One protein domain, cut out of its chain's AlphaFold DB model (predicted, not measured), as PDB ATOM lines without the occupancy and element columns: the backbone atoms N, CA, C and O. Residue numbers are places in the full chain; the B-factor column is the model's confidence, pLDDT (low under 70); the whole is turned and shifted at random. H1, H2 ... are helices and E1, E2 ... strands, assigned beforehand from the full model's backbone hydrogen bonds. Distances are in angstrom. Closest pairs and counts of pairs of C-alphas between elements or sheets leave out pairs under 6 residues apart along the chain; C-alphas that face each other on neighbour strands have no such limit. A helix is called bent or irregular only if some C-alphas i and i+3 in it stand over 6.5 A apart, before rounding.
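AT A GLANCE: This is residues 50 to 173 and 229 to 277 of the 277 residues of an uncharacterized protein of Enterovibrio coralii (UniProt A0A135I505). A twisted seven-stranded sheet is the middle of three layers, with H3 and H4 covering one face and H1 and H5 the other. The sheet curls round H1, and the short H2 only grazes it near E3. The printed part has 173 residues with five named helices and seven named strands, in the order E1 H1 E2 E3 H2 H3 E4 H4 E5 E6 E7 H5. The mixed sheet runs E1 E7 E6 E5 E4 E2 E3; the class is mixed, helices and strands. The whole is compact, with a radius of gyration of the C-alphas of 15.1 A, and rounded, spanning 44 by 37 by 37 A.

IN THESE COORDINATES: E1, residues 59 to 64, begins at C-alpha 59 (-12.971, -22.448, 22.033) and is 17.0 A long. H1 is residues 73 to 81, E2 87 to 93, 18.0 A, E3 102 to 106, H2 109 to 113 and H3 125 to 132. E4, residues 138 to 143, is 16.2 A long. H4, residues 145 to 164, begins at (-2.652, -22.629, 7.458) and is 19.4 A long; it has a kink of 128 degrees near residue 158 and is irregular, C-alphas 157 and 160 being 9.5 A apart. E5 is residues 165 to 171, 17.8 A, E6 243 to 247 and E7 252 to 257, 16.7 A. H5, residues 260 to 273, is 18.0 A long and ends at (-4.666, -10.956, 24.932); it is irregular, with C-alphas 268 and 271 8.0 A apart.

HOW THE PARTS SIT: Edge strand E1 is antiparallel to E7, N 61 to O 255 being 2.8 A. E7 and E6 form a hairpin, N 254 to O 246 2.7 A. E6 and E5 are parallel, N 170 to O 243 2.8 A, as are E5 and E4, N 169 to O 141 2.8 A, and E4 and E2, N 90 to O 140 2.9 A. E2 and edge strand E3 form a hairpin, N 106 to O 89 2.8 A. E4, H4, E5 is a strand-helix-strand unit, two parallel neighbour strands with a helix between, its crossover right-handed. H4 is over E5, at a height over the sheet of 9.9 A. H3 is over E2, at a height of 7.6 A. H3 and H4 only just touch, with 3 pairs of C-alphas within 8 A, H4 with residues 147 to 151 alone; the closest C-alphas are those of Leu 126 and Glu 147, 6.7 A. On the opposite face H5 is over E7, only just, with 8 of its C-alphas falling on E7 and 2 on E6. H5 touches H1 with residues 272 to 273 alone, at a steep tilt of 63 degrees, opposite ways; the closest C-alphas are those of Thr 76 and Leu 273, 6.2 A. H1 touches H2, the closest C-alphas being those of Gln 75 and Ile 112, 5.7 A. Every O i to N i+4 pair is within hydrogen-bond range in H1, H2 and H3, against 12 of 16 in H4 and 8 of 10 in H5.

THE WHOLE: The two farthest C-alphas, those of Gln 67 and Tyr 158, are 44.0 A apart. Residues 174 to 228 are not printed, and C-alphas 173 and 229 are 12.9 A apart across this cut. The link H2 to H3 is long. Residues 229 to 242 hold no named element. The mean pLDDT of the printed part is 87.2; residues 50 to 56, 67 to 71, 160 to 161 and 235 to 238 are under 70.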
ATOM      1  N   ASP A  50      -5.552 -35.820   4.972       64.50
ATOM      2  CA  ASP A  50      -6.066 -36.302   6.263       64.50
ATOM      3  C   ASP A  50      -5.268 -35.782   7.475       64.50
ATOM      4  O   ASP A  50      -5.650 -35.998   8.630       64.50
ATOM      5  N   ALA A  51      -4.164 -35.058   7.247       61.56
ATOM      6  CA  ALA A  51      -3.404 -34.403   8.314       61.56
ATOM      7  C   ALA A  51      -4.201 -33.296   9.034       61.56
ATOM      8  O   ALA A  51      -3.905 -32.976  10.184       61.56
ATOM      9  N   GLY A  52      -5.241 -32.741   8.401       58.94
ATOM     10  CA  GLY A  52      -5.963 -31.565   8.897       58.94
ATOM     11  C   GLY A  52      -7.346 -31.802   9.511       58.94
ATOM     12  O   GLY A  52      -7.989 -30.830   9.891       58.94
ATOM     13  N   ARG A  53      -7.863 -33.036   9.596       64.38
ATOM     14  CA  ARG A  53      -9.289 -33.274   9.941       64.38
ATOM     15  C   ARG A  53      -9.588 -33.627  11.402       64.38
ATOM     16  O   ARG A  53     -10.707 -34.006  11.718       64.38
ATOM     17  N   GLU A  54      -8.614 -33.523  12.296       59.25
ATOM     18  CA  GLU A  54      -8.735 -34.145  13.626       59.25
ATOM     19  C   GLU A  54      -9.408 -33.304  14.708       59.25
ATOM     20  O   GLU A  54      -9.677 -33.850  15.775       59.25
ATOM     21  N   HIS A  55      -9.695 -32.016  14.492       62.22
ATOM     22  CA  HIS A  55     -10.170 -31.192  15.603       62.22
ATOM     23  C   HIS A  55     -11.357 -30.295  15.267       62.22
ATOM     24  O   HIS A  55     -11.323 -29.506  14.324       62.22
ATOM     25  N   ALA A  56     -12.403 -30.396  16.087       66.56
ATOM     26  CA  ALA A  56     -13.460 -29.398  16.156       66.56
ATOM     27  C   ALA A  56     -12.923 -28.108  16.798       66.56
ATOM     28  O   ALA A  56     -11.960 -28.137  17.563       66.56
ATOM     29  N   THR A  57     -13.552 -26.965  16.512       72.81
ATOM     30  CA  THR A  57     -13.323 -25.752  17.309       72.81
ATOM     31  C   THR A  57     -13.640 -26.056  18.769       72.81
ATOM     32  O   THR A  57     -14.777 -26.407  19.072       72.81
ATOM     33  N   ILE A  58     -12.664 -25.910  19.664       80.75
ATOM     34  CA  ILE A  58     -12.874 -26.155  21.097       80.75
ATOM     35  C   ILE A  58     -13.335 -24.867  21.780       80.75
ATOM     36  O   ILE A  58     -14.212 -24.887  22.638       80.75
ATOM     37  N   LEU A  59     -12.749 -23.735  21.388       90.31
ATOM     38  CA  LEU A  59     -12.971 -22.448  22.033       90.31
ATOM     39  C   LEU A  59     -12.822 -21.323  21.012       90.31
ATOM     40  O   LEU A  59     -11.909 -21.373  20.190       90.31
ATOM     41  N   THR A  60     -13.680 -20.307  21.074       91.56
ATOM     42  CA  THR A  60     -13.599 -19.121  20.213       91.56
ATOM     43  C   THR A  60     -13.766 -17.867  21.050       91.56
ATOM     44  O   THR A  60     -14.628 -17.814  21.920       91.56
ATOM     45  N   TYR A  61     -12.950 -16.868  20.740       93.88
ATOM     46  CA  TYR A  61     -13.031 -15.522  21.275       93.88
ATOM     47  C   TYR A  61     -13.092 -14.494  20.147       93.88
ATOM     48  O   TYR A  61     -12.710 -14.766  19.004       93.88
ATOM     49  N   ARG A  62     -13.495 -13.276  20.501       92.81
ATOM     50  CA  ARG A  62     -13.372 -12.072  19.687       92.81
ATOM     51  C   ARG A  62     -12.278 -11.161  20.224       92.81
ATOM     52  O   ARG A  62     -12.060 -11.057  21.427       92.81
ATOM     53  N   TYR A  63     -11.601 -10.488  19.308       87.56
ATOM     54  CA  TYR A  63     -10.631  -9.441  19.585       87.56
ATOM     55  C   TYR A  63     -11.024  -8.190  18.804       87.56
ATOM     56  O   TYR A  63     -11.013  -8.218  17.573       87.56
ATOM     57  N   ASP A  64     -11.343  -7.102  19.505       87.81
ATOM     58  CA  ASP A  64     -11.625  -5.797  18.902       87.81
ATOM     59  C   ASP A  64     -10.393  -4.885  19.002       87.81
ATOM     60  O   ASP A  64      -9.974  -4.457  20.082       87.81
ATOM     61  N   SER A  65      -9.798  -4.597  17.847       83.75
ATOM     62  CA  SER A  65      -8.661  -3.684  17.712       83.75
ATOM     63  C   SER A  65      -9.057  -2.205  17.717       83.75
ATOM     64  O   SER A  65      -8.199  -1.367  17.975       83.75
ATOM     65  N   GLY A  66     -10.326  -1.865  17.468       79.19
ATOM     66  CA  GLY A  66     -10.819  -0.487  17.432       79.19
ATOM     67  C   GLY A  66     -10.897   0.166  18.813       79.19
ATOM     68  O   GLY A  66     -10.707   1.373  18.935       79.19
ATOM     69  N   GLN A  67     -11.112  -0.627  19.864       62.56
ATOM     70  CA  GLN A  67     -11.209  -0.127  21.240       62.56
ATOM     71  C   GLN A  67      -9.872  -0.048  21.986       62.56
ATOM     72  O   GLN A  67      -9.829   0.407  23.130       62.56
ATOM     73  N   ARG A  68      -8.764  -0.498  21.387       58.94
ATOM     74  CA  ARG A  68      -7.499  -0.672  22.108       58.94
ATOM     75  C   ARG A  68      -6.342   0.014  21.386       58.94
ATOM     76  O   ARG A  68      -6.009  -0.337  20.264       58.94
ATOM     77  N   GLN A  69      -5.620   0.880  22.106       50.53
ATOM     78  CA  GLN A  69      -4.260   1.334  21.752       50.53
ATOM     79  C   GLN A  69      -3.206   0.205  21.862       50.53
ATOM     80  O   GLN A  69      -2.012   0.465  22.008       50.53
ATOM     81  N   LEU A  70      -3.626  -1.063  21.885       46.28
ATOM     82  CA  LEU A  70      -2.742  -2.179  22.184       46.28
ATOM     83  C   LEU A  70      -1.898  -2.565  20.971       46.28
ATOM     84  O   LEU A  70      -2.333  -2.507  19.819       46.28
ATOM     85  N   LYS A  71      -0.682  -3.018  21.290       61.03
ATOM     86  CA  LYS A  71       0.200  -3.785  20.405       61.03
ATOM     87  C   LYS A  71      -0.614  -4.865  19.679       61.03
ATOM     88  O   LYS A  71      -1.603  -5.365  20.217       61.03
ATOM     89  N   SER A  72      -0.230  -5.212  18.451       83.69
ATOM     90  CA  SER A  72      -1.038  -6.125  17.633       83.69
ATOM     91  C   SER A  72      -1.260  -7.458  18.368       83.69
ATOM     92  O   SER A  72      -0.350  -7.951  19.030       83.69
ATOM     93  N   LEU A  73      -2.453  -8.059  18.274       91.56
ATOM     94  CA  LEU A  73      -2.766  -9.331  18.954       91.56
ATOM     95  C   LEU A  73      -1.689 -10.407  18.698       91.56
ATOM     96  O   LEU A  73      -1.312 -11.122  19.623       91.56
ATOM     97  N   LEU A  74      -1.125 -10.469  17.484       92.75
ATOM     98  CA  LEU A  74      -0.001 -11.360  17.164       92.75
ATOM     99  C   LEU A  74       1.255 -11.077  17.986       92.75
ATOM    100  O   LEU A  74       1.907 -12.017  18.421       92.75
ATOM    101  N   GLN A  75       1.592  -9.809  18.218       94.62
ATOM    102  CA  GLN A  75       2.729  -9.434  19.059       94.62
ATOM    103  C   GLN A  75       2.514  -9.856  20.512       94.62
ATOM    104  O   GLN A  75       3.455 -10.284  21.175       94.62
ATOM    105  N   THR A  76       1.289  -9.740  21.024       94.69
ATOM    106  CA  THR A  76       0.967 -10.183  22.388       94.69
ATOM    107  C   THR A  76       1.025 -11.707  22.497       94.69
ATOM    108  O   THR A  76       1.646 -12.220  23.424       94.69
ATOM    109  N   ILE A  77       0.475 -12.436  21.518       96.00
ATOM    110  CA  ILE A  77       0.619 -13.898  21.431       96.00
ATOM    111  C   ILE A  77       2.100 -14.286  21.374       96.00
ATOM    112  O   ILE A  77       2.523 -15.138  22.147       96.00
ATOM    113  N   ALA A  78       2.896 -13.632  20.524       96.69
ATOM    114  CA  ALA A  78       4.320 -13.914  20.375       96.69
ATOM    115  C   ALA A  78       5.085 -13.796  21.701       96.69
ATOM    116  O   ALA A  78       5.849 -14.692  22.043       96.69
ATOM    117  N   ARG A  79       4.823 -12.747  22.491       96.00
ATOM    118  CA  ARG A  79       5.435 -12.586  23.822       96.00
ATOM    119  C   ARG A  79       5.050 -13.698  24.791       96.00
ATOM    120  O   ARG A  79       5.900 -14.166  25.534       96.00
ATOM    121  N   HIS A  80       3.794 -14.138  24.776       96.38
ATOM    122  CA  HIS A  80       3.364 -15.260  25.612       96.38
ATOM    123  C   HIS A  80       3.984 -16.595  25.175       96.38
ATOM    124  O   HIS A  80       4.248 -17.441  26.023       96.38
ATOM    125  N   LEU A  81       4.219 -16.788  23.874       96.50
ATOM    126  CA  LEU A  81       4.897 -17.978  23.351       96.50
ATOM    127  C   LEU A  81       6.401 -17.992  23.652       96.50
ATOM    128  O   LEU A  81       6.988 -19.060  23.661       96.50
ATOM    129  N   LEU A  82       7.013 -16.836  23.912       95.81
ATOM    130  CA  LEU A  82       8.429 -16.688  24.275       95.81
ATOM    131  C   LEU A  82       8.616 -16.533  25.795       95.81
ATOM    132  O   LEU A  82       9.456 -15.763  26.257       95.81
ATOM    133  N   SER A  83       7.781 -17.216  26.582       93.00
ATOM    134  CA  SER A  83       7.792 -17.084  28.046       93.00
ATOM    135  C   SER A  83       8.900 -17.892  28.731       93.00
ATOM    136  O   SER A  83       9.294 -17.539  29.844       93.00
ATOM    137  N   SER A  84       9.421 -18.939  28.081       93.62
ATOM    138  CA  SER A  84      10.586 -19.707  28.535       93.62
ATOM    139  C   SER A  84      11.843 -19.327  27.738       93.62
ATOM    140  O   SER A  84      11.746 -19.106  26.531       93.62
ATOM    141  N   PRO A  85      13.047 -19.314  28.350       92.44
ATOM    142  CA  PRO A  85      14.304 -19.096  27.622       92.44
ATOM    143  C   PRO A  85      14.593 -20.164  26.552       92.44
ATOM    144  O   PRO A  85      15.327 -19.898  25.601       92.44
ATOM    145  N   ASP A  86      14.012 -21.357  26.703       94.75
ATOM    146  CA  ASP A  86      14.152 -22.459  25.748       94.75
ATOM    147  C   ASP A  86      13.106 -22.418  24.625       94.75
ATOM    148  O   ASP A  86      13.181 -23.231  23.700       94.75
ATOM    149  N   ASP A  87      12.150 -21.486  24.670       95.75
ATOM    150  CA  ASP A  87      11.166 -21.318  23.607       95.75
ATOM    151  C   ASP A  87      11.765 -20.494  22.463       95.75
ATOM    152  O   ASP A  87      12.396 -19.451  22.648       95.75
ATOM    153  N   LYS A  88      11.540 -20.961  21.240       97.06
ATOM    154  CA  LYS A  88      11.845 -20.258  19.998       97.06
ATOM    155  C   LYS A  88      10.564 -20.078  19.221       97.06
ATOM    156  O   LYS A  88       9.775 -21.009  19.095       97.06
ATOM    157  N   LEU A  89      10.366 -18.896  18.658       97.56
ATOM    158  CA  LEU A  89       9.209 -18.601  17.829       97.56
ATOM    159  C   LEU A  89       9.680 -18.238  16.431       97.56
ATOM    160  O   LEU A  89      10.440 -17.296  16.257       97.56
ATOM    161  N   VAL A  90       9.214 -18.978  15.432       97.19
ATOM    162  CA  VAL A  90       9.499 -18.681  14.029       97.19
ATOM    163  C   VAL A  90       8.290 -18.007  13.401       97.19
ATOM    164  O   VAL A  90       7.157 -18.463  13.567       97.19
ATOM    165  N   ALA A  91       8.530 -16.927  12.663       96.81
ATOM    166  CA  ALA A  91       7.484 -16.201  11.960       96.81
ATOM    167  C   ALA A  91       8.022 -15.469  10.725       96.81
ATOM    168  O   ALA A  91       9.233 -15.332  10.530       96.81
ATOM    169  N   ALA A  92       7.099 -14.983   9.898       94.69
ATOM    170  CA  ALA A  92       7.389 -14.037   8.830       94.69
ATOM    171  C   ALA A  92       7.268 -12.595   9.348       94.69
ATOM    172  O   ALA A  92       6.198 -12.185   9.813       94.69
ATOM    173  N   ILE A  93       8.334 -11.807   9.221       94.12
ATOM    174  CA  ILE A  93       8.352 -10.380   9.567       94.12
ATOM    175  C   ILE A  93       8.412  -9.513   8.312       94.12
ATOM    176  O   ILE A  93       8.895  -9.937   7.257       94.12
ATOM    177  N   SER A  94       7.901  -8.288   8.415       90.31
ATOM    178  CA  SER A  94       8.047  -7.308   7.340       90.31
ATOM    179  C   SER A  94       9.494  -6.838   7.236       90.31
ATOM    180  O   SER A  94      10.147  -6.599   8.247       90.31
ATOM    181  N   THR A  95       9.969  -6.670   6.006       91.88
ATOM    182  CA  THR A  95      11.227  -5.976   5.709       91.88
ATOM    183  C   THR A  95      10.927  -4.544   5.254       91.88
ATOM    184  O   THR A  95       9.782  -4.092   5.334       91.88
ATOM    185  N   GLU A  96      11.936  -3.823   4.759       92.38
ATOM    186  CA  GLU A  96      11.753  -2.499   4.143       92.38
ATOM    187  C   GLU A  96      10.767  -2.514   2.965       92.38
ATOM    188  O   GLU A  96      10.161  -1.490   2.649       92.38
ATOM    189  N   ASP A  97      10.592  -3.673   2.328       94.06
ATOM    190  CA  ASP A  97       9.596  -3.887   1.293       94.06
ATOM    191  C   ASP A  97       8.572  -4.934   1.744       94.06
ATOM    192  O   ASP A  97       8.884  -6.109   1.958       94.06
ATOM    193  N   ALA A  98       7.313  -4.510   1.843       92.50
ATOM    194  CA  ALA A  98       6.200  -5.352   2.264       92.50
ATOM    195  C   ALA A  98       5.972  -6.580   1.356       92.50
ATOM    196  O   ALA A  98       5.277  -7.512   1.760       92.50
ATOM    197  N   LEU A  99       6.544  -6.611   0.145       93.88
ATOM    198  CA  LEU A  99       6.470  -7.758  -0.767       93.88
ATOM    199  C   LEU A  99       7.543  -8.824  -0.524       93.88
ATOM    200  O   LEU A  99       7.515  -9.874  -1.166       93.88
ATOM    201  N   THR A 100       8.516  -8.565   0.346       91.31
ATOM    202  CA  THR A 100       9.605  -9.497   0.664       91.31
ATOM    203  C   THR A 100       9.606  -9.808   2.152       91.31
ATOM    204  O   THR A 100      10.498  -9.351   2.869       91.31
ATOM    205  N   PRO A 101       8.603 -10.545   2.659       92.50
ATOM    206  CA  PRO A 101       8.627 -10.963   4.048       92.50
ATOM    207  C   PRO A 101       9.831 -11.874   4.288       92.50
ATOM    208  O   PRO A 101      10.166 -12.725   3.461       92.50
ATOM    209  N   MET A 102      10.476 -11.695   5.434       92.44
ATOM    210  CA  MET A 102      11.615 -12.505   5.840       92.44
ATOM    211  C   MET A 102      11.171 -13.477   6.922       92.44
ATOM    212  O   MET A 102      10.516 -13.081   7.886       92.44
ATOM    213  N   SER A 103      11.550 -14.745   6.782       93.69
ATOM    214  CA  SER A 103      11.442 -15.673   7.899       93.69
ATOM    215  C   SER A 103      12.579 -15.419   8.874       93.69
ATOM    216  O   SER A 103      13.736 -15.367   8.464       93.69
ATOM    217  N   THR A 104      12.256 -15.335  10.159       95.00
ATOM    218  CA  THR A 104      13.262 -15.292  11.216       95.00
ATOM    219  C   THR A 104      12.784 -16.033  12.460       95.00
ATOM    220  O   THR A 104      11.588 -16.297  12.627       95.00
ATOM    221  N   THR A 105      13.737 -16.355  13.329       96.75
ATOM    222  CA  THR A 105      13.460 -16.654  14.735       96.75
ATOM    223  C   THR A 105      13.294 -15.321  15.454       96.75
ATOM    224  O   THR A 105      14.088 -14.410  15.232       96.75
ATOM    225  N   LEU A 106      12.232 -15.177  16.238       95.62
ATOM    226  CA  LEU A 106      11.983 -14.000  17.057       95.62
ATOM    227  C   LEU A 106      12.677 -14.219  18.395       95.62
ATOM    228  O   LEU A 106      12.262 -15.084  19.166       95.62
ATOM    229  N   ASP A 107      13.724 -13.446  18.654       89.19
ATOM    230  CA  ASP A 107      14.527 -13.565  19.871       89.19
ATOM    231  C   ASP A 107      14.432 -12.308  20.751       89.19
ATOM    232  O   ASP A 107      14.859 -12.323  21.905       89.19
ATOM    233  N   ASN A 108      13.875 -11.209  20.233       88.44
ATOM    234  CA  ASN A 108      13.765  -9.943  20.954       88.44
ATOM    235  C   ASN A 108      12.480  -9.162  20.603       88.44
ATOM    236  O   ASN A 108      11.753  -9.485  19.662       88.44
ATOM    237  N   ASP A 109      12.196  -8.103  21.369       90.75
ATOM    238  CA  ASP A 109      11.008  -7.258  21.171       90.75
ATOM    239  C   ASP A 109      10.991  -6.547  19.804       90.75
ATOM    240  O   ASP A 109       9.911  -6.332  19.253       90.75
ATOM    241  N   SER A 110      12.157  -6.222  19.233       89.88
ATOM    242  CA  SER A 110      12.251  -5.587  17.911       89.88
ATOM    243  C   SER A 110      11.795  -6.538  16.800       89.88
ATOM    244  O   SER A 110      11.021  -6.136  15.929       89.88
ATOM    245  N   ASP A 111      12.161  -7.821  16.877       91.31
ATOM    246  CA  ASP A 111      11.678  -8.840  15.938       91.31
ATOM    247  C   ASP A 111      10.151  -8.983  16.031       91.31
ATOM    248  O   ASP A 111       9.444  -9.042  15.019       91.31
ATOM    249  N   ILE A 112       9.623  -8.991  17.262       94.62
ATOM    250  CA  ILE A 112       8.184  -9.074  17.532       94.62
ATOM    251  C   ILE A 112       7.462  -7.866  16.925       94.62
ATOM    252  O   ILE A 112       6.413  -8.019  16.297       94.62
ATOM    253  N   GLU A 113       8.015  -6.660  17.046       91.81
ATOM    254  CA  GLU A 113       7.456  -5.450  16.438       91.81
ATOM    255  C   GLU A 113       7.361  -5.529  14.907       91.81
ATOM    256  O   GLU A 113       6.452  -4.924  14.328       91.81
ATOM    257  N   GLY A 114       8.213  -6.330  14.259       90.69
ATOM    258  CA  GLY A 114       8.172  -6.632  12.827       90.69
ATOM    259  C   GLY A 114       7.011  -7.534  12.386       90.69
ATOM    260  O   GLY A 114       6.723  -7.617  11.187       90.69
ATOM    261  N   LEU A 115       6.299  -8.179  13.319       91.94
ATOM    262  CA  LEU A 115       5.170  -9.054  12.997       91.94
ATOM    263  C   LEU A 115       3.992  -8.288  12.400       91.94
ATOM    264  O   LEU A 115       3.568  -7.233  12.890       91.94
ATOM    265  N   ARG A 116       3.403  -8.875  11.360       86.75
ATOM    266  CA  ARG A 116       2.180  -8.404  10.708       86.75
ATOM    267  C   ARG A 116       1.236  -9.578  10.483       86.75
ATOM    268  O   ARG A 116       1.671 -10.713  10.343       86.75
ATOM    269  N   PHE A 117      -0.061  -9.279  10.421       80.69
ATOM    270  CA  PHE A 117      -1.093 -10.279  10.131       80.69
ATOM    271  C   PHE A 117      -1.033 -10.805   8.702       80.69
ATOM    272  O   PHE A 117      -1.355 -11.962   8.466       80.69
ATOM    273  N   THR A 118      -0.678  -9.953   7.746       83.38
ATOM    274  CA  THR A 118      -0.804 -10.282   6.329       83.38
ATOM    275  C   THR A 118       0.473  -9.928   5.607       83.38
ATOM    276  O   THR A 118       0.904  -8.776   5.654       83.38
ATOM    277  N   HIS A 119       1.016 -10.905   4.889       91.25
ATOM    278  CA  HIS A 119       2.057 -10.706   3.894       91.25
ATOM    279  C   HIS A 119       1.505 -11.139   2.533       91.25
ATOM    280  O   HIS A 119       0.939 -12.230   2.442       91.25
ATOM    281  N   PRO A 120       1.620 -10.311   1.480       92.31
ATOM    282  CA  PRO A 120       1.082 -10.644   0.160       92.31
ATOM    283  C   PRO A 120       1.842 -11.788  -0.504       92.31
ATOM    284  O   PRO A 120       1.274 -12.518  -1.309       92.31
ATOM    285  N   CYS A 121       3.121 -11.952  -0.170       93.00
ATOM    286  CA  CYS A 121       4.009 -12.938  -0.767       93.00
ATOM    287  C   CYS A 121       4.471 -13.965   0.273       93.00
ATOM    288  O   CYS A 121       4.309 -13.782   1.478       93.00
ATOM    289  N   ARG A 122       5.047 -15.072  -0.202       88.75
ATOM    290  CA  ARG A 122       5.540 -16.151   0.665       88.75
ATOM    291  C   ARG A 122       6.779 -15.739   1.445       88.75
ATOM    292  O   ARG A 122       7.638 -15.039   0.923       88.75
ATOM    293  N   SER A 123       6.895 -16.309   2.637       89.88
ATOM    294  CA  SER A 123       8.118 -16.372   3.432       89.88
ATOM    295  C   SER A 123       8.524 -17.845   3.590       89.88
ATOM    296  O   SER A 123       7.642 -18.696   3.717       89.88
ATOM    297  N   PRO A 124       9.824 -18.193   3.585       87.69
ATOM    298  CA  PRO A 124      10.294 -19.565   3.780       87.69
ATOM    299  C   PRO A 124      10.267 -19.979   5.267       87.69
ATOM    300  O   PRO A 124      11.257 -20.477   5.797       87.69
ATOM    301  N   THR A 125       9.142 -19.775   5.961       91.81
ATOM    302  CA  THR A 125       9.041 -19.901   7.428       91.81
ATOM    303  C   THR A 125       9.382 -21.297   7.933       91.81
ATOM    304  O   THR A 125      10.090 -21.468   8.925       91.81
ATOM    305  N   LEU A 126       8.948 -22.314   7.194       90.12
ATOM    306  CA  LEU A 126       9.255 -23.701   7.507       90.12
ATOM    307  C   LEU A 126      10.752 -24.008   7.463       90.12
ATOM    308  O   LEU A 126      11.232 -24.735   8.326       90.12
ATOM    309  N   ALA A 127      11.509 -23.443   6.519       87.50
ATOM    310  CA  ALA A 127      12.948 -23.690   6.436       87.50
ATOM    311  C   ALA A 127      13.659 -23.277   7.737       87.50
ATOM    312  O   ALA A 127      14.501 -24.021   8.245       87.50
ATOM    313  N   SER A 128      13.248 -22.150   8.323       91.50
ATOM    314  CA  SER A 128      13.742 -21.688   9.621       91.50
ATOM    315  C   SER A 128      13.340 -22.635  10.755       91.50
ATOM    316  O   SER A 128      14.204 -23.018  11.542       91.50
ATOM    317  N   VAL A 129      12.088 -23.121  10.791       92.44
ATOM    318  CA  VAL A 129      11.659 -24.148  11.767       92.44
ATOM    319  C   VAL A 129      12.529 -25.405  11.669       92.44
ATOM    320  O   VAL A 129      13.042 -25.886  12.677       92.44
ATOM    321  N   PHE A 130      12.751 -25.925  10.461       88.56
ATOM    322  CA  PHE A 130      13.549 -27.137  10.263       88.56
ATOM    323  C   PHE A 130      15.024 -26.946  10.615       88.56
ATOM    324  O   PHE A 130      15.653 -27.883  11.111       88.56
ATOM    325  N   SER A 131      15.573 -25.743  10.419       89.25
ATOM    326  CA  SER A 131      16.934 -25.422  10.864       89.25
ATOM    327  C   SER A 131      17.076 -25.512  12.390       89.25
ATOM    328  O   SER A 131      18.113 -25.960  12.886       89.25
ATOM    329  N   LEU A 132      16.005 -25.186  13.122       92.31
ATOM    330  CA  LEU A 132      15.953 -25.223  14.580       92.31
ATOM    331  C   LEU A 132      15.670 -26.610  15.158       92.31
ATOM    332  O   LEU A 132      15.978 -26.827  16.320       92.31
ATOM    333  N   LEU A 133      15.170 -27.592  14.396       88.50
ATOM    334  CA  LEU A 133      14.884 -28.935  14.944       88.50
ATOM    335  C   LEU A 133      16.107 -29.632  15.572       88.50
ATOM    336  O   LEU A 133      15.967 -30.565  16.373       88.50
ATOM    337  N   LYS A 134      17.317 -29.187  15.213       87.12
ATOM    338  CA  LYS A 134      18.577 -29.659  15.798       87.12
ATOM    339  C   LYS A 134      18.889 -29.043  17.168       87.12
ATOM    340  O   LYS A 134      19.713 -29.608  17.879       87.12
ATOM    341  N   SER A 135      18.260 -27.929  17.547       89.88
ATOM    342  CA  SER A 135      18.420 -27.318  18.872       89.88
ATOM    343  C   SER A 135      17.632 -28.090  19.937       89.88
ATOM    344  O   SER A 135      16.814 -28.947  19.608       89.88
ATOM    345  N   ASN A 136      17.859 -27.804  21.218       90.69
ATOM    346  CA  ASN A 136      17.071 -28.374  22.321       90.69
ATOM    347  C   ASN A 136      15.831 -27.536  22.671       90.69
ATOM    348  O   ASN A 136      15.195 -27.785  23.687       90.69
ATOM    349  N   SER A 137      15.496 -26.557  21.835       94.00
ATOM    350  CA  SER A 137      14.415 -25.614  22.086       94.00
ATOM    351  C   SER A 137      13.045 -26.183  21.739       94.00
ATOM    352  O   SER A 137      12.912 -26.986  20.810       94.00
ATOM    353  N   THR A 138      12.020 -25.679  22.422       95.19
ATOM    354  CA  THR A 138      10.635 -25.785  21.956       95.19
ATOM    355  C   THR A 138      10.426 -24.767  20.841       95.19
ATOM    356  O   THR A 138      10.774 -23.601  20.984       95.19
ATOM    357  N   ILE A 139       9.879 -25.187  19.705       96.31
ATOM    358  CA  ILE A 139       9.753 -24.365  18.503       96.31
ATOM    359  C   ILE A 139       8.277 -24.116  18.217       96.31
ATOM    360  O   ILE A 139       7.531 -25.022  17.842       96.31
ATOM    361  N   HIS A 140       7.871 -22.868  18.372       96.94
ATOM    362  CA  HIS A 140       6.567 -22.341  18.014       96.94
ATOM    363  C   HIS A 140       6.586 -21.783  16.586       96.94
ATOM    364  O   HIS A 140       7.625 -21.342  16.087       96.94
ATOM    365  N   LEU A 141       5.425 -21.762  15.934       96.75
ATOM    366  CA  LEU A 141       5.251 -21.181  14.600       96.75
ATOM    367  C   LEU A 141       4.089 -20.186  14.610       96.75
ATOM    368  O   LEU A 141       2.988 -20.551  15.014       96.75
ATOM    369  N   ILE A 142       4.306 -18.981  14.076       96.19
ATOM    370  CA  ILE A 142       3.235 -18.138  13.523       96.19
ATOM    371  C   ILE A 142       3.354 -18.183  11.999       96.19
ATOM    372  O   ILE A 142       4.364 -17.750  11.440       96.19
ATOM    373  N   GLY A 143       2.329 -18.696  11.321       94.19
ATOM    374  CA  GLY A 143       2.372 -18.895   9.875       94.19
ATOM    375  C   GLY A 143       1.004 -18.947   9.209       94.19
ATOM    376  O   GLY A 143      -0.027 -18.591   9.777       94.19
ATOM    377  N   THR A 144       1.007 -19.388   7.962       92.25
ATOM    378  CA  THR A 144      -0.194 -19.662   7.173       92.25
ATOM    379  C   THR A 144      -0.766 -21.048   7.507       92.25
ATOM    380  O   THR A 144      -0.039 -21.916   8.006       92.25
ATOM    381  N   PRO A 145      -2.048 -21.321   7.199       90.12
ATOM    382  CA  PRO A 145      -2.652 -22.629   7.458       90.12
ATOM    383  C   PRO A 145      -1.903 -23.780   6.772       90.12
ATOM    384  O   PRO A 145      -1.725 -24.846   7.353       90.12
ATOM    385  N   CYS A 146      -1.387 -23.570   5.556       87.69
ATOM    386  CA  CYS A 146      -0.642 -24.614   4.853       87.69
ATOM    387  C   CYS A 146       0.733 -24.908   5.482       87.69
ATOM    388  O   CYS A 146       1.190 -26.047   5.407       87.69
ATOM    389  N   GLU A 147       1.372 -23.935   6.144       90.44
ATOM    390  CA  GLU A 147       2.597 -24.163   6.926       90.44
ATOM    391  C   GLU A 147       2.299 -24.937   8.219       90.44
ATOM    392  O   GLU A 147       3.012 -25.890   8.538       90.44
ATOM    393  N   ALA A 148       1.217 -24.594   8.929       91.00
ATOM    394  CA  ALA A 148       0.770 -25.339  10.110       91.00
ATOM    395  C   ALA A 148       0.440 -26.804   9.763       91.00
ATOM    396  O   ALA A 148       0.900 -27.728  10.440       91.00
ATOM    397  N   LEU A 149      -0.267 -27.031   8.651       86.44
ATOM    398  CA  LEU A 149      -0.584 -28.370   8.155       86.44
ATOM    399  C   LEU A 149       0.672 -29.178   7.838       86.44
ATOM    400  O   LEU A 149       0.759 -30.355   8.192       86.44
ATOM    401  N   ALA A 150       1.650 -28.548   7.189       86.44
ATOM    402  CA  ALA A 150       2.910 -29.188   6.852       86.44
ATOM    403  C   ALA A 150       3.665 -29.637   8.119       86.44
ATOM    404  O   ALA A 150       4.105 -30.785   8.189       86.44
ATOM    405  N   LEU A 151       3.732 -28.795   9.159       87.56
ATOM    406  CA  LEU A 151       4.313 -29.189  10.450       87.56
ATOM    407  C   LEU A 151       3.540 -30.321  11.130       87.56
ATOM    408  O   LEU A 151       4.148 -31.212  11.721       87.56
ATOM    409  N   LYS A 152       2.208 -30.323  11.042       84.38
ATOM    410  CA  LYS A 152       1.395 -31.414  11.589       84.38
ATOM    411  C   LYS A 152       1.650 -32.740  10.862       84.38
ATOM    412  O   LYS A 152       1.769 -33.778  11.514       84.38
ATOM    413  N   GLY A 153       1.797 -32.711   9.537       82.75
ATOM    414  CA  GLY A 153       2.205 -33.875   8.745       82.75
ATOM    415  C   GLY A 153       3.562 -34.433   9.188       82.75
ATOM    416  O   GLY A 153       3.709 -35.643   9.379       82.75
ATOM    417  N   GLU A 154       4.531 -33.553   9.446       82.50
ATOM    418  CA  GLU A 154       5.843 -33.934   9.985       82.50
ATOM    419  C   GLU A 154       5.746 -34.549  11.383       82.50
ATOM    420  O   GLU A 154       6.401 -35.565  11.634       82.50
ATOM    421  N   ARG A 155       4.890 -34.005  12.266       82.94
ATOM    422  CA  ARG A 155       4.652 -34.585  13.601       82.94
ATOM    423  C   ARG A 155       4.237 -36.041  13.529       82.94
ATOM    424  O   ARG A 155       4.831 -36.894  14.188       82.94
ATOM    425  N   ARG A 156       3.253 -36.334  12.680       79.88
ATOM    426  CA  ARG A 156       2.744 -37.698  12.508       79.88
ATOM    427  C   ARG A 156       3.796 -38.647  11.946       79.88
ATOM    428  O   ARG A 156       3.829 -39.808  12.336       79.88
ATOM    429  N   LYS A 157       4.642 -38.171  11.029       79.50
ATOM    430  CA  LYS A 157       5.599 -39.033  10.329       79.50
ATOM    431  C   LYS A 157       6.879 -39.304  11.119       79.50
ATOM    432  O   LYS A 157       7.386 -40.419  11.062       79.50
ATOM    433  N   TYR A 158       7.413 -38.304  11.819       76.81
ATOM    434  CA  TYR A 158       8.746 -38.386  12.431       76.81
ATOM    435  C   TYR A 158       8.742 -38.391  13.964       76.81
ATOM    436  O   TYR A 158       9.819 -38.376  14.560       76.81
ATOM    437  N   GLY A 159       7.563 -38.435  14.599       75.75
ATOM    438  CA  GLY A 159       7.375 -38.730  16.023       75.75
ATOM    439  C   GLY A 159       8.329 -37.957  16.950       75.75
ATOM    440  O   GLY A 159       8.106 -36.765  17.156       75.75
ATOM    441  N   PRO A 160       9.403 -38.567  17.497       67.62
ATOM    442  CA  PRO A 160      10.280 -37.942  18.497       67.62
ATOM    443  C   PRO A 160      10.923 -36.608  18.089       67.62
ATOM    444  O   PRO A 160      11.040 -35.716  18.922       67.62
ATOM    445  N   ILE A 161      11.309 -36.428  16.817       66.25
ATOM    446  CA  ILE A 161      11.905 -35.156  16.343       66.25
ATOM    447  C   ILE A 161      10.891 -34.009  16.461       66.25
ATOM    448  O   ILE A 161      11.248 -32.851  16.665       66.25
ATOM    449  N   SER A 162       9.611 -34.351  16.387       70.88
ATOM    450  CA  SER A 162       8.506 -33.414  16.427       70.88
ATOM    451  C   SER A 162       8.025 -33.073  17.838       70.88
ATOM    452  O   SER A 162       7.254 -32.130  17.990       70.88
ATOM    453  N   ALA A 163       8.529 -33.768  18.868       78.81
ATOM    454  CA  ALA A 163       8.256 -33.448  20.272       78.81
ATOM    455  C   ALA A 163       8.737 -32.037  20.657       78.81
ATOM    456  O   ALA A 163       8.261 -31.463  21.629       78.81
ATOM    457  N   LYS A 164       9.656 -31.473  19.865       89.00
ATOM    458  CA  LYS A 164      10.140 -30.098  20.001       89.00
ATOM    459  C   LYS A 164       9.184 -29.059  19.429       89.00
ATOM    460  O   LYS A 164       9.392 -27.878  19.643       89.00
ATOM    461  N   LEU A 165       8.172 -29.446  18.655       92.31
ATOM    462  CA  LEU A 165       7.243 -28.482  18.081       92.31
ATOM    463  C   LEU A 165       6.199 -28.095  19.140       92.31
ATOM    464  O   LEU A 165       5.389 -28.925  19.546       92.31
ATOM    465  N   GLY A 166       6.219 -26.828  19.554       94.75
ATOM    466  CA  GLY A 166       5.298 -26.236  20.520       94.75
ATOM    467  C   GLY A 166       3.936 -25.900  19.907       94.75
ATOM    468  O   GLY A 166       3.347 -26.690  19.179       94.75
ATOM    469  N   LEU A 167       3.409 -24.712  20.188       95.75
ATOM    470  CA  LEU A 167       2.165 -24.225  19.579       95.75
ATOM    471  C   LEU A 167       2.369 -23.705  18.148       95.75
ATOM    472  O   LEU A 167       3.331 -22.995  17.849       95.75
ATOM    473  N   THR A 168       1.402 -24.009  17.292       95.44
ATOM    474  CA  THR A 168       1.238 -23.472  15.942       95.44
ATOM    475  C   THR A 168       0.065 -22.495  15.909       95.44
ATOM    476  O   THR A 168      -1.066 -22.826  16.263       95.44
ATOM    477  N   VAL A 169       0.334 -21.266  15.484       95.81
ATOM    478  CA  VAL A 169      -0.656 -20.201  15.336       95.81
ATOM    479  C   VAL A 169      -0.788 -19.889  13.853       95.81
ATOM    480  O   VAL A 169       0.178 -19.460  13.219       95.81
ATOM    481  N   SER A 170      -1.972 -20.102  13.287       93.94
ATOM    482  CA  SER A 170      -2.265 -19.720  11.910       93.94
ATOM    483  C   SER A 170      -2.962 -18.361  11.865       93.94
ATOM    484  O   SER A 170      -3.837 -18.053  12.681       93.94
ATOM    485  N   VAL A 171      -2.607 -17.549  10.874       91.56
ATOM    486  CA  VAL A 171      -3.450 -16.431  10.441       91.56
ATOM    487  C   VAL A 171      -4.203 -16.869   9.193       91.56
ATOM    488  O   VAL A 171      -3.595 -17.391   8.257       91.56
ATOM    489  N   ALA A 172      -5.521 -16.672   9.180       89.25
ATOM    490  CA  ALA A 172      -6.365 -16.988   8.039       89.25
ATOM    491  C   ALA A 172      -5.804 -16.333   6.770       89.25
ATOM    492  O   ALA A 172      -5.420 -15.161   6.766       89.25
ATOM    493  N   CYS A 173      -5.740 -17.121   5.704       89.50
ATOM    494  CA  CYS A 173      -5.091 -16.748   4.465       89.50
ATOM    495  C   CYS A 173      -5.988 -17.140   3.298       89.50
ATOM    496  O   CYS A 173      -6.178 -18.328   3.043       89.50
ATOM    497  N   SER A 229      -0.863 -23.351  -6.569       78.44
ATOM    498  CA  SER A 229      -1.249 -24.125  -5.383       78.44
ATOM    499  C   SER A 229      -2.289 -23.438  -4.496       78.44
ATOM    500  O   SER A 229      -3.033 -24.131  -3.817       78.44
ATOM    501  N   CYS A 230      -2.304 -22.103  -4.455       83.50
ATOM    502  CA  CYS A 230      -3.268 -21.333  -3.667       83.50
ATOM    503  C   CYS A 230      -4.656 -21.356  -4.314       83.50
ATOM    504  O   CYS A 230      -5.650 -21.333  -3.605       83.50
ATOM    505  N   VAL A 231      -4.743 -21.477  -5.641       79.94
ATOM    506  CA  VAL A 231      -6.031 -21.627  -6.339       79.94
ATOM    507  C   VAL A 231      -6.694 -22.968  -6.005       79.94
ATOM    508  O   VAL A 231      -7.908 -23.040  -5.865       79.94
ATOM    509  N   ALA A 232      -5.892 -24.019  -5.820       76.19
ATOM    510  CA  ALA A 232      -6.352 -25.352  -5.423       76.19
ATOM    511  C   ALA A 232      -6.412 -25.556  -3.892       76.19
ATOM    512  O   ALA A 232      -6.452 -26.691  -3.421       76.19
ATOM    513  N   CYS A 233      -6.312 -24.478  -3.110       77.69
ATOM    514  CA  CYS A 233      -6.287 -24.521  -1.655       77.69
ATOM    515  C   CYS A 233      -7.710 -24.605  -1.097       77.69
ATOM    516  O   CYS A 233      -8.479 -23.658  -1.217       77.69
ATOM    517  N   GLU A 234      -8.030 -25.705  -0.419       72.25
ATOM    518  CA  GLU A 234      -9.296 -25.882   0.312       72.25
ATOM    519  C   GLU A 234      -9.119 -25.665   1.834       72.25
ATOM    520  O   GLU A 234      -9.989 -26.020   2.636       72.25
ATOM    521  N   PHE A 235      -7.974 -25.099   2.257       66.50
ATOM    522  CA  PHE A 235      -7.536 -25.081   3.663       66.50
ATOM    523  C   PHE A 235      -8.350 -24.187   4.590       66.50
ATOM    524  O   PHE A 235      -8.184 -24.319   5.798       66.50
ATOM    525  N   ASP A 236      -9.261 -23.341   4.102       62.88
ATOM    526  CA  ASP A 236     -10.089 -22.549   5.025       62.88
ATOM    527  C   ASP A 236     -10.965 -23.442   5.937       62.88
ATOM    528  O   ASP A 236     -11.325 -23.057   7.051       62.88
ATOM    529  N   SER A 237     -11.201 -24.689   5.511       57.47
ATOM    530  CA  SER A 237     -11.948 -25.714   6.246       57.47
ATOM    531  C   SER A 237     -11.098 -26.702   7.060       57.47
ATOM    532  O   SER A 237     -11.662 -27.515   7.791       57.47
ATOM    533  N   GLN A 238      -9.767 -26.686   6.933       62.25
ATOM    534  CA  GLN A 238      -8.907 -27.709   7.540       62.25
ATOM    535  C   GLN A 238      -8.286 -27.208   8.850       62.25
ATOM    536  O   GLN A 238      -7.713 -26.125   8.899       62.25
ATOM    537  N   TYR A 239      -8.409 -28.008   9.913       70.06
ATOM    538  CA  TYR A 239      -8.088 -27.656  11.298       70.06
ATOM    539  C   TYR A 239      -6.769 -28.309  11.728       70.06
ATOM    540  O   TYR A 239      -6.732 -29.426  12.259       70.06
ATOM    541  N   CYS A 240      -5.656 -27.634  11.456       82.81
ATOM    542  CA  CYS A 240      -4.323 -28.209  11.654       82.81
ATOM    543  C   CYS A 240      -3.441 -27.436  12.636       82.81
ATOM    544  O   CYS A 240      -2.527 -28.017  13.211       82.81
ATOM    545  N   GLU A 241      -3.742 -26.160  12.828       91.56
ATOM    546  CA  GLU A 241      -3.145 -25.264  13.800       91.56
ATOM    547  C   GLU A 241      -3.682 -25.512  15.212       91.56
ATOM    548  O   GLU A 241      -4.780 -26.038  15.387       91.56
ATOM    549  N   ASP A 242      -2.938 -25.075  16.224       94.19
ATOM    550  CA  ASP A 242      -3.424 -25.040  17.604       94.19
ATOM    551  C   ASP A 242      -4.328 -23.821  17.832       94.19
ATOM    552  O   ASP A 242      -5.347 -23.912  18.521       94.19
ATOM    553  N   ILE A 243      -3.978 -22.681  17.229       95.31
ATOM    554  CA  ILE A 243      -4.721 -21.420  17.323       95.31
ATOM    555  C   ILE A 243      -4.945 -20.856  15.917       95.31
ATOM    556  O   ILE A 243      -3.976 -20.595  15.210       95.31
ATOM    557  N   LYS A 244      -6.204 -20.613  15.534       93.81
ATOM    558  CA  LYS A 244      -6.577 -19.918  14.286       93.81
ATOM    559  C   LYS A 244      -6.936 -18.472  14.598       93.81
ATOM    560  O   LYS A 244      -7.766 -18.233  15.474       93.81
ATOM    561  N   ILE A 245      -6.379 -17.522  13.856       93.62
ATOM    562  CA  ILE A 245      -6.790 -16.115  13.902       93.62
ATOM    563  C   ILE A 245      -7.402 -15.736  12.561       93.62
ATOM    564  O   ILE A 245      -6.732 -15.778  11.534       93.62
ATOM    565  N   ARG A 246      -8.670 -15.330  12.559       90.88
ATOM    566  CA  ARG A 246      -9.398 -14.935  11.352       90.88
ATOM    567  C   ARG A 246      -9.922 -13.522  11.513       90.88
ATOM    568  O   ARG A 246     -10.591 -13.215  12.488       90.88
ATOM    569  N   ARG A 247      -9.652 -12.644  10.552       88.62
ATOM    570  CA  ARG A 247     -10.261 -11.311  10.545       88.62
ATOM    571  C   ARG A 247     -11.743 -11.434  10.155       88.62
ATOM    572  O   ARG A 247     -12.038 -12.048   9.136       88.62
ATOM    573  N   ILE A 248     -12.651 -10.866  10.951       88.81
ATOM    574  CA  ILE A 248     -14.098 -10.818  10.654       88.81
ATOM    575  C   ILE A 248     -14.446  -9.476  10.008       88.81
ATOM    576  O   ILE A 248     -15.097  -9.427   8.968       88.81
ATOM    577  N   THR A 249     -13.984  -8.384  10.613       87.44
ATOM    578  CA  THR A 249     -14.217  -7.010  10.151       87.44
ATOM    579  C   THR A 249     -12.880  -6.261  10.111       87.44
ATOM    580  O   THR A 249     -11.850  -6.821  10.492       87.44
ATOM    581  N   PRO A 250     -12.820  -4.999   9.645       83.81
ATOM    582  CA  PRO A 250     -11.574  -4.229   9.655       83.81
ATOM    583  C   PRO A 250     -10.911  -4.132  11.034       83.81
ATOM    584  O   PRO A 250      -9.687  -4.012  11.111       83.81
ATOM    585  N   TYR A 251     -11.716  -4.207  12.098       87.19
ATOM    586  CA  TYR A 251     -11.269  -4.026  13.472       87.19
ATOM    587  C   TYR A 251     -11.433  -5.276  14.335       87.19
ATOM    588  O   TYR A 251     -10.763  -5.373  15.358       87.19
ATOM    589  N   GLU A 252     -12.232  -6.257  13.920       90.38
ATOM    590  CA  GLU A 252     -12.496  -7.453  14.716       90.38
ATOM    591  C   GLU A 252     -11.840  -8.709  14.146       90.38
ATOM    592  O   GLU A 252     -11.853  -8.971  12.937       90.38
ATOM    593  N   TYR A 253     -11.330  -9.532  15.055       92.06
ATOM    594  CA  TYR A 253     -10.749 -10.832  14.765       92.06
ATOM    595  C   TYR A 253     -11.434 -11.906  15.607       92.06
ATOM    596  O   TYR A 253     -11.704 -11.719  16.788       92.06
ATOM    597  N   GLU A 254     -11.676 -13.049  14.990       93.44
ATOM    598  CA  GLU A 254     -11.974 -14.311  15.646       93.44
ATOM    599  C   GLU A 254     -10.660 -14.997  16.020       93.44
ATOM    600  O   GLU A 254      -9.763 -15.121  15.182       93.44
ATOM    601  N   VAL A 255     -10.550 -15.466  17.259       95.25
ATOM    602  CA  VAL A 255      -9.404 -16.242  17.738       95.25
ATOM    603  C   VAL A 255      -9.919 -17.563  18.281       95.25
ATOM    604  O   VAL A 255     -10.618 -17.590  19.290       95.25
ATOM    605  N   SER A 256      -9.589 -18.662  17.610       94.00
ATOM    606  CA  SER A 256     -10.099 -19.989  17.946       94.00
ATOM    607  C   SER A 256      -8.995 -20.925  18.417       94.00
ATOM    608  O   SER A 256      -8.001 -21.104  17.718       94.00
ATOM    609  N   GLY A 257      -9.210 -21.585  19.553       94.62
ATOM    610  CA  GLY A 257      -8.434 -22.735  20.005       94.62
ATOM    611  C   GLY A 257      -8.947 -23.987  19.307       94.62
ATOM    612  O   GLY A 257     -10.122 -24.343  19.429       94.62
ATOM    613  N   ARG A 258      -8.077 -24.619  18.529       91.06
ATOM    614  CA  ARG A 258      -8.394 -25.768  17.676       91.06
ATOM    615  C   ARG A 258      -7.868 -27.075  18.252       91.06
ATOM    616  O   ARG A 258      -8.388 -28.115  17.902       91.06
ATOM    617  N   THR A 259      -6.894 -27.038  19.153       90.38
ATOM    618  CA  THR A 259      -6.420 -28.202  19.918       90.38
ATOM    619  C   THR A 259      -6.569 -27.939  21.413       90.38
ATOM    620  O   THR A 259      -6.725 -26.785  21.817       90.38
ATOM    621  N   ASP A 260      -6.481 -28.974  22.252       91.69
ATOM    622  CA  ASP A 260      -6.494 -28.796  23.713       91.69
ATOM    623  C   ASP A 260      -5.380 -27.848  24.171       91.69
ATOM    624  O   ASP A 260      -5.585 -27.015  25.057       91.69
ATOM    625  N   ALA A 261      -4.212 -27.920  23.524       93.00
ATOM    626  CA  ALA A 261      -3.082 -27.041  23.793       93.00
ATOM    627  C   ALA A 261      -3.403 -25.579  23.435       93.00
ATOM    628  O   ALA A 261      -3.179 -24.682  24.252       93.00
ATOM    629  N   GLY A 262      -3.985 -25.335  22.256       95.12
ATOM    630  CA  GLY A 262      -4.403 -24.000  21.830       95.12
ATOM    631  C   GLY A 262      -5.550 -23.430  22.670       95.12
ATOM    632  O   GLY A 262      -5.481 -22.284  23.107       95.12
ATOM    633  N   ALA A 263      -6.577 -24.231  22.966       94.69
ATOM    634  CA  ALA A 263      -7.695 -23.835  23.822       94.69
ATOM    635  C   ALA A 263      -7.229 -23.513  25.249       94.69
ATOM    636  O   ALA A 263      -7.596 -22.474  25.798       94.69
ATOM    637  N   SER A 264      -6.349 -24.344  25.814       95.38
ATOM    638  CA  SER A 264      -5.740 -24.096  27.124       95.38
ATOM    639  C   SER A 264      -4.901 -22.818  27.129       95.38
ATOM    640  O   SER A 264      -4.962 -22.044  28.084       95.38
ATOM    641  N   PHE A 265      -4.125 -22.568  26.069       96.62
ATOM    642  CA  PHE A 265      -3.363 -21.330  25.928       96.62
ATOM    643  C   PHE A 265      -4.280 -20.105  25.902       96.62
ATOM    644  O   PHE A 265      -4.044 -19.159  26.654       96.62
ATOM    645  N   LEU A 266      -5.334 -20.119  25.081       96.50
ATOM    646  CA  LEU A 266      -6.261 -18.993  24.989       96.50
ATOM    647  C   LEU A 266      -7.014 -18.783  26.304       96.50
ATOM    648  O   LEU A 266      -7.055 -17.662  26.791       96.50
ATOM    649  N   SER A 267      -7.520 -19.847  26.930       95.69
ATOM    650  CA  SER A 267      -8.221 -19.761  28.214       95.69
ATOM    651  C   SER A 267      -7.354 -19.125  29.307       95.69
ATOM    652  O   SER A 267      -7.815 -18.225  30.007       95.69
ATOM    653  N   ARG A 268      -6.070 -19.495  29.404       96.69
ATOM    654  CA  ARG A 268      -5.148 -18.900  30.388       96.69
ATOM    655  C   ARG A 268      -4.794 -17.439  30.105       96.69
ATOM    656  O   ARG A 268      -4.536 -16.699  31.047       96.69
ATOM    657  N   ASN A 269      -4.767 -17.026  28.838       96.25
ATOM    658  CA  ASN A 269      -4.239 -15.719  28.431       96.25
ATOM    659  C   ASN A 269      -5.304 -14.754  27.878       96.25
ATOM    660  O   ASN A 269      -4.965 -13.648  27.474       96.25
ATOM    661  N   HIS A 270      -6.587 -15.122  27.839       94.75
ATOM    662  CA  HIS A 270      -7.618 -14.322  27.163       94.75
ATOM    663  C   HIS A 270      -7.691 -12.871  27.674       94.75
ATOM    664  O   HIS A 270      -7.784 -11.949  26.867       94.75
ATOM    665  N   HIS A 271      -7.536 -12.635  28.982       93.00
ATOM    666  CA  HIS A 271      -7.509 -11.281  29.544       93.00
ATOM    667  C   HIS A 271      -6.323 -10.437  29.044       93.00
ATOM    668  O   HIS A 271      -6.535  -9.310  28.589       93.00
ATOM    669  N   SER A 272      -5.091 -10.965  29.087       92.81
ATOM    670  CA  SER A 272      -3.888 -10.247  28.623       92.81
ATOM    671  C   SER A 272      -3.876 -10.064  27.106       92.81
ATOM    672  O   SER A 272      -3.413  -9.041  26.605       92.81
ATOM    673  N   LEU A 273      -4.452 -11.021  26.376       91.75
ATOM    674  CA  LEU A 273      -4.666 -10.956  24.932       91.75
ATOM    675  C   LEU A 273      -5.804 -10.006  24.537       91.75
ATOM    676  O   LEU A 273      -5.930  -9.661  23.365       91.75
ATOM    677  N   GLY A 274      -6.626  -9.568  25.490       91.50
ATOM    678  CA  GLY A 274      -7.754  -8.694  25.210       91.50
ATOM    679  C   GLY A 274      -8.922  -9.355  24.502       91.50
ATOM    680  O   GLY A 274      -9.648  -8.686  23.772       91.50
ATOM    681  N   LEU A 275      -9.062 -10.656  24.697       91.06
ATOM    682  CA  LEU A 275     -10.085 -11.485  24.098       91.06
ATOM    683  C   LEU A 275     -11.365 -11.443  24.939       91.06
ATOM    684  O   LEU A 275     -11.313 -11.549  26.166       91.06
ATOM    685  N   SER A 276     -12.507 -11.322  24.273       90.75
ATOM    686  CA  SER A 276     -13.841 -11.476  24.855       90.75
ATOM    687  C   SER A 276     -14.507 -12.727  24.294       90.75
ATOM    688  O   SER A 276     -14.249 -13.091  23.147       90.75
ATOM    689  N   VAL A 277     -15.329 -13.403  25.096       86.56
ATOM    690  CA  VAL A 277     -16.156 -14.527  24.617       86.56
ATOM    691  C   VAL A 277     -17.190 -14.014  23.617       86.56
ATOM    692  O   VAL A 277     -17.727 -12.910  23.860       86.56
TER     693      VAL A 277